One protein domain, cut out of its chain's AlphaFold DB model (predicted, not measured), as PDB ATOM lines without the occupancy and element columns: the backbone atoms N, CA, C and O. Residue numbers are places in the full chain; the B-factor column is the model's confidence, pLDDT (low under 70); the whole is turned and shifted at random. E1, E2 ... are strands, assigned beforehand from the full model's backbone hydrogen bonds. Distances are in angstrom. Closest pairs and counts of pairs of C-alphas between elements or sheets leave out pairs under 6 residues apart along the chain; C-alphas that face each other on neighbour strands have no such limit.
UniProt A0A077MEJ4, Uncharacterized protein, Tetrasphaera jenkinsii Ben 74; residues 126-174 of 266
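What this domain is: This is residues 126 to 174 of the 266 residues of an uncharacterized protein of Tetrasphaera jenkinsii Ben 74 (UniProt A0A077MEJ4). This is a piece with little regular structure: one large, elongated loop, residues 132 to 163, which leaves one short strand, E1, and returns to a second, E2, that runs side by side with it. The printed part has 49 residues, with two named strands, E1 then E2, in one parallel sheet of order E1, E2, and no named helix. The class is all strand, with only 8 residues in named elements. The whole is loose, with a radius of gyration of the C-alphas of 12.5 A, and spans 41 by 21 by 13 A.

How they stand to each other: E1, residues 128 to 131, and E2, residues 164 to 167, are parallel neighbours, with 22 degrees between their directions. C-alphas 128 and 164 face each other at 4.6 A. N 165 and O 128 are within hydrogen-bond range at 2.8 A, as are N 130 and O 165 at 2.8 A.

Where its parts are: E1 begins at C-alpha 128 (236.306, 198.586, 180.792) and is 9.9 A long. E2 is 9.6 A long and ends at C-alpha 167 (233.543, 203.979, 189.655).

The domain as a whole: The C-alphas farthest apart, of Pro 158 and Ala 174, are 41.8 A apart. The printed part has no cut. The link of 32 residues is long. No printed residue is under 70 in pLDDT.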
ATOM      1  N   ALA A 126     237.525 199.171 173.616       81.12
ATOM      2  CA  ALA A 126     236.402 199.324 174.520       81.12
ATOM      3  C   ALA A 126     236.915 199.753 175.904       81.12
ATOM      4  O   ALA A 126     237.965 199.309 176.364       81.12
ATOM      5  N   THR A 127     236.210 200.673 176.555       87.62
ATOM      6  CA  THR A 127     236.572 201.076 177.914       87.62
ATOM      7  C   THR A 127     235.962 200.074 178.884       87.62
ATOM      8  O   THR A 127     234.740 199.926 178.929       87.62
ATOM      9  N   LEU A 128     236.790 199.412 179.690       91.81
ATOM     10  CA  LEU A 128     236.306 198.586 180.792       91.81
ATOM     11  C   LEU A 128     235.674 199.491 181.852       91.81
ATOM     12  O   LEU A 128     236.349 200.356 182.396       91.81
ATOM     13  N   THR A 129     234.398 199.299 182.177       94.50
ATOM     14  CA  THR A 129     233.808 199.948 183.358       94.50
ATOM     15  C   THR A 129     233.988 199.032 184.559       94.50
ATOM     16  O   THR A 129     233.551 197.884 184.525       94.50
ATOM     17  N   TYR A 130     234.624 199.537 185.612       94.81
ATOM     18  CA  TYR A 130     234.918 198.793 186.831       94.81
ATOM     19  C   TYR A 130     234.305 199.498 188.038       94.81
ATOM     20  O   TYR A 130     234.533 200.688 188.231       94.81
ATOM     21  N   ALA A 131     233.526 198.779 188.839       94.56
ATOM     22  CA  ALA A 131     233.051 199.273 190.125       94.56
ATOM     23  C   ALA A 131     234.018 198.804 191.218       94.56
ATOM     24  O   ALA A 131     234.265 197.604 191.328       94.56
ATOM     25  N   GLU A 132     234.558 199.737 191.999       92.50
ATOM     26  CA  GLU A 132     235.412 199.422 193.148       92.50
ATOM     27  C   GLU A 132     234.645 198.564 194.160       92.50
ATOM     28  O   GLU A 132     233.467 198.817 194.441       92.50
ATOM     29  N   ARG A 133     235.312 197.554 194.732       93.12
ATOM     30  CA  ARG A 133     234.721 196.678 195.763       93.12
ATOM     31  C   ARG A 133     234.844 197.240 197.171       93.12
ATOM     32  O   ARG A 133     234.348 196.622 198.116       93.12
ATOM     33  N   GLU A 134     235.533 198.364 197.349       87.69
ATOM     34  CA  GLU A 134     235.654 199.003 198.652       87.69
ATOM     35  C   GLU A 134     234.277 199.512 199.120       87.69
ATOM     36  O   GLU A 134     233.647 200.328 198.440       87.69
ATOM     37  N   PRO A 135     233.762 199.037 200.273       87.31
ATOM     38  CA  PRO A 135     232.493 199.522 200.791       87.31
ATOM     39  C   PRO A 135     232.571 201.013 201.108       87.31
ATOM     40  O   PRO A 135     233.578 201.507 201.624       87.31
ATOM     41  N   ARG A 136     231.469 201.727 200.873       84.50
ATOM     42  CA  ARG A 136     231.373 203.164 201.136       84.50
ATOM     43  C   ARG A 136     231.795 203.494 202.572       84.50
ATOM     44  O   ARG A 136     231.228 202.973 203.525       84.50
ATOM     45  N   GLY A 137     232.740 204.425 202.709       81.38
ATOM     46  CA  GLY A 137     233.227 204.901 204.008       81.38
ATOM     47  C   GLY A 137     234.390 204.097 204.596       81.38
ATOM     48  O   GLY A 137     234.899 204.489 205.642       81.38
ATOM     49  N   THR A 138     234.837 203.033 203.926       82.00
ATOM     50  CA  THR A 138     236.059 202.306 204.297       82.00
ATOM     51  C   THR A 138     237.277 203.082 203.807       82.00
ATOM     52  O   THR A 138     237.251 203.605 202.701       82.00
ATOM     53  N   ILE A 139     238.305 203.202 204.648       81.25
ATOM     54  CA  ILE A 139     239.604 203.788 204.293       81.25
ATOM     55  C   ILE A 139     240.628 202.657 204.293       81.25
ATOM     56  O   ILE A 139     240.587 201.799 205.180       81.25
ATOM     57  N   GLY A 140     241.596 202.701 203.380       79.50
ATOM     58  CA  GLY A 140     242.809 201.900 203.508       79.50
ATOM     59  C   GLY A 140     242.815 200.594 202.735       79.50
ATOM     60  O   GLY A 140     243.886 199.995 202.625       79.50
ATOM     61  N   ARG A 141     241.684 200.129 202.182       83.50
ATOM     62  CA  ARG A 141     241.680 198.823 201.507       83.50
ATOM     63  C   ARG A 141     242.484 198.885 200.215       83.50
ATOM     64  O   ARG A 141     243.334 198.030 200.011       83.50
ATOM     65  N   ASN A 142     242.319 199.943 199.427       87.62
ATOM     66  CA  ASN A 142     243.006 200.118 198.145       87.62
ATOM     67  C   ASN A 142     244.171 201.135 198.191       87.62
ATOM     68  O   ASN A 142     244.635 201.593 197.149       87.62
ATOM     69  N   ASP A 143     244.679 201.470 199.385       85.06
ATOM     70  CA  ASP A 143     245.643 202.572 199.573       85.06
ATOM     71  C   ASP A 143     247.117 202.170 199.387       85.06
ATOM     72  O   ASP A 143     248.004 203.029 199.347       85.06
ATOM     73  N   THR A 144     247.412 200.869 199.298       87.44
ATOM     74  CA  THR A 144     248.782 200.359 199.148       87.44
ATOM     75  C   THR A 144     248.905 199.439 197.944       87.44
ATOM     76  O   THR A 144     247.933 198.831 197.512       87.44
ATOM     77  N   LEU A 145     250.128 199.266 197.434       87.69
ATOM     78  CA  LEU A 145     250.387 198.316 196.348       87.69
ATOM     79  C   LEU A 145     250.026 196.871 196.737       87.69
ATOM     80  O   LEU A 145     249.608 196.099 195.884       87.69
ATOM     81  N   ALA A 146     250.193 196.510 198.014       90.88
ATOM     82  CA  ALA A 146     249.945 195.157 198.507       90.88
ATOM     83  C   ALA A 146     248.452 194.853 198.707       90.88
ATOM     84  O   ALA A 146     248.043 193.702 198.581       90.88
ATOM     85  N   THR A 147     247.651 195.869 199.032       90.56
ATOM     86  CA  THR A 147     246.213 195.722 199.309       90.56
ATOM     87  C   THR A 147     245.327 196.213 198.164       90.56
ATOM     88  O   THR A 147     244.128 195.954 198.174       90.56
ATOM     89  N   GLY A 148     245.920 196.883 197.174       92.25
ATOM     90  CA  GLY A 148     245.242 197.432 196.011       92.25
ATOM     91  C   GLY A 148     244.431 196.388 195.255       92.25
ATOM     92  O   GLY A 148     244.923 195.318 194.890       92.25
ATOM     93  N   GLU A 149     243.176 196.725 194.992       94.19
ATOM     94  CA  GLU A 149     242.290 195.926 194.166       94.19
ATOM     95  C   GLU A 149     242.833 195.781 192.737       94.19
ATOM     96  O   GLU A 149     243.096 196.755 192.025       94.19
ATOM     97  N   ARG A 150     243.002 194.530 192.306       94.94
ATOM     98  CA  ARG A 150     243.515 194.204 190.978       94.94
ATOM     99  C   ARG A 150     242.381 194.156 189.955       94.94
ATOM    100  O   ARG A 150     241.387 193.456 190.135       94.94
ATOM    101  N   ILE A 151     242.576 194.845 188.834       96.12
ATOM    102  CA  ILE A 151     241.661 194.825 187.687       96.12
ATOM    103  C   ILE A 151     242.261 193.919 186.613       96.12
ATOM    104  O   ILE A 151     242.955 194.385 185.714       96.12
ATOM    105  N   ASP A 152     242.028 192.608 186.705       95.56
ATOM    106  CA  ASP A 152     242.711 191.631 185.842       95.56
ATOM    107  C   ASP A 152     242.481 191.876 184.349       95.56
ATOM    108  O   ASP A 152     243.374 191.669 183.532       95.56
ATOM    109  N   ALA A 153     241.292 192.336 183.961       94.25
ATOM    110  CA  ALA A 153     240.961 192.612 182.568       94.25
ATOM    111  C   ALA A 153     241.688 193.851 181.996       94.25
ATOM    112  O   ALA A 153     241.663 194.046 180.783       94.25
ATOM    113  N   PHE A 154     242.353 194.661 182.827       94.88
ATOM    114  CA  PHE A 154     243.124 195.825 182.393       94.88
ATOM    115  C   PHE A 154     244.571 195.450 182.029       94.88
ATOM    116  O   PHE A 154     245.248 194.733 182.764       94.88
ATOM    117  N   GLY A 155     245.067 195.943 180.891       91.75
ATOM    118  CA  GLY A 155     246.441 195.719 180.437       91.75
ATOM    119  C   GLY A 155     246.640 195.925 178.934       91.75
ATOM    120  O   GLY A 155     245.716 196.289 178.212       91.75
ATOM    121  N   LEU A 156     247.865 195.676 178.463       87.31
ATOM    122  CA  LEU A 156     248.252 195.787 177.044       87.31
ATOM    123  C   LEU A 156     248.256 194.440 176.297       87.31
ATOM    124  O   LEU A 156     248.547 194.399 175.107       87.31
ATOM    125  N   GLY A 157     247.991 193.330 176.994       88.00
ATOM    126  CA  GLY A 157     248.013 191.992 176.404       88.00
ATOM    127  C   GLY A 157     246.799 191.703 175.507       88.00
ATOM    128  O   GLY A 157     245.776 192.383 175.620       88.00
ATOM    129  N   PRO A 158     246.870 190.663 174.655       88.25
ATOM    130  CA  PRO A 158     245.731 190.225 173.849       88.25
ATOM    131  C   PRO A 158     244.483 189.982 174.711       88.25
ATOM    132  O   PRO A 158     244.568 189.364 175.773       88.25
ATOM    133  N   GLY A 159     243.331 190.492 174.269       87.31
ATOM    134  CA  GLY A 159     242.053 190.358 174.984       87.31
ATOM    135  C   GLY A 159     241.922 191.195 176.263       87.31
ATOM    136  O   GLY A 159     240.947 191.030 176.993       87.31
ATOM    137  N   ARG A 160     242.882 192.082 176.560       92.19
ATOM    138  CA  ARG A 160     242.809 193.020 177.691       92.19
ATOM    139  C   ARG A 160     242.343 194.397 177.232       92.19
ATOM    140  O   ARG A 160     242.529 194.799 176.086       92.19
ATOM    141  N   TYR A 161     241.768 195.139 178.168       90.50
ATOM    142  CA  TYR A 161     241.386 196.528 177.976       90.50
ATOM    143  C   TYR A 161     242.553 197.433 178.364       90.50
ATOM    144  O   TYR A 161     243.023 197.408 179.497       90.50
ATOM    145  N   ASN A 162     242.987 198.294 177.451       89.00
ATOM    146  CA  ASN A 162     243.999 199.317 177.735       89.00
ATOM    147  C   ASN A 162     243.392 200.609 178.317       89.00
ATOM    148  O   ASN A 162     244.103 201.592 178.528       89.00
ATOM    149  N   ARG A 163     242.075 200.624 178.566       88.25
ATOM    150  CA  ARG A 163     241.314 201.743 179.134       88.25
ATOM    151  C   ARG A 163     240.342 201.220 180.183       88.25
ATOM    152  O   ARG A 163     239.606 200.271 179.923       88.25
ATOM    153  N   VAL A 164     240.312 201.871 181.341       92.19
ATOM    154  CA  VAL A 164     239.383 201.552 182.427       92.19
ATOM    155  C   VAL A 164     238.746 202.828 182.975       92.19
ATOM    156  O   VAL A 164     239.427 203.830 183.185       92.19
ATOM    157  N   LEU A 165     237.434 202.788 183.183       91.44
ATOM    158  CA  LEU A 165     236.668 203.766 183.942       91.44
ATOM    159  C   LEU A 165     236.348 203.144 185.298       91.44
ATOM    160  O   LEU A 165     235.531 202.227 185.379       91.44
ATOM    161  N   VAL A 166     236.986 203.648 186.348       93.00
ATOM    162  CA  VAL A 166     236.761 203.187 187.717       93.00
ATOM    163  C   VAL A 166     235.666 204.035 188.361       93.00
ATOM    164  O   VAL A 166     235.708 205.265 188.312       93.00
ATOM    165  N   LYS A 167     234.660 203.373 188.929       90.81
ATOM    166  CA  LYS A 167     233.543 203.979 189.655       90.81
ATOM    167  C   LYS A 167     233.623 203.545 191.111       90.81
ATOM    168  O   LYS A 167     233.628 202.353 191.391       90.81
ATOM    169  N   GLY A 168     233.614 204.500 192.026       88.88
ATOM    170  CA  GLY A 168     233.706 204.229 193.452       88.88
ATOM    171  C   GLY A 168     233.258 205.416 194.284       88.88
ATOM    172  O   GLY A 168     232.891 206.468 193.751       88.88
ATOM    173  N   ASN A 169     233.264 205.237 195.600       85.19
ATOM    174  CA  ASN A 169     232.984 206.308 196.546       85.19
ATOM    175  C   ASN A 169     234.254 206.610 197.322       85.19
ATOM    176  O   ASN A 169     234.760 205.746 198.031       85.19
ATOM    177  N   LEU A 170     234.709 207.861 197.267       78.94
ATOM    178  CA  LEU A 170     235.778 208.296 198.152       78.94
ATOM    179  C   LEU A 170     235.322 208.159 199.604       78.94
ATOM    180  O   LEU A 170     234.242 208.620 199.995       78.94
ATOM    181  N   ALA A 171     236.171 207.536 200.408       80.12
ATOM    182  CA  ALA A 171     235.979 207.481 201.837       80.12
ATOM    183  C   ALA A 171     235.921 208.900 202.418       80.12
ATOM    184  O   ALA A 171     236.632 209.810 201.982       80.12
ATOM    185  N   LYS A 172     235.097 209.099 203.448       76.62
ATOM    186  CA  LYS A 172     235.107 210.355 204.198       76.62
ATOM    187  C   LYS A 172     236.350 210.364 205.088       76.62
ATOM    188  O   LYS A 172     236.304 209.923 206.228       76.62
ATOM    189  N   THR A 173     237.456 210.872 204.556       72.00
ATOM    190  CA  THR A 173     238.756 210.929 205.249       72.00
ATOM    191  C   THR A 173     238.863 212.076 206.249       72.00
ATOM    192  O   THR A 173     239.849 212.174 206.977       72.00
ATOM    193  N   ALA A 174     237.863 212.960 206.303       78.19
ATOM    194  CA  ALA A 174     237.858 214.044 207.266       78.19
ATOM    195  C   ALA A 174     237.703 213.462 208.682       78.19
ATOM    196  O   ALA A 174     236.673 212.842 208.961       78.19
TER     197      ALA A 174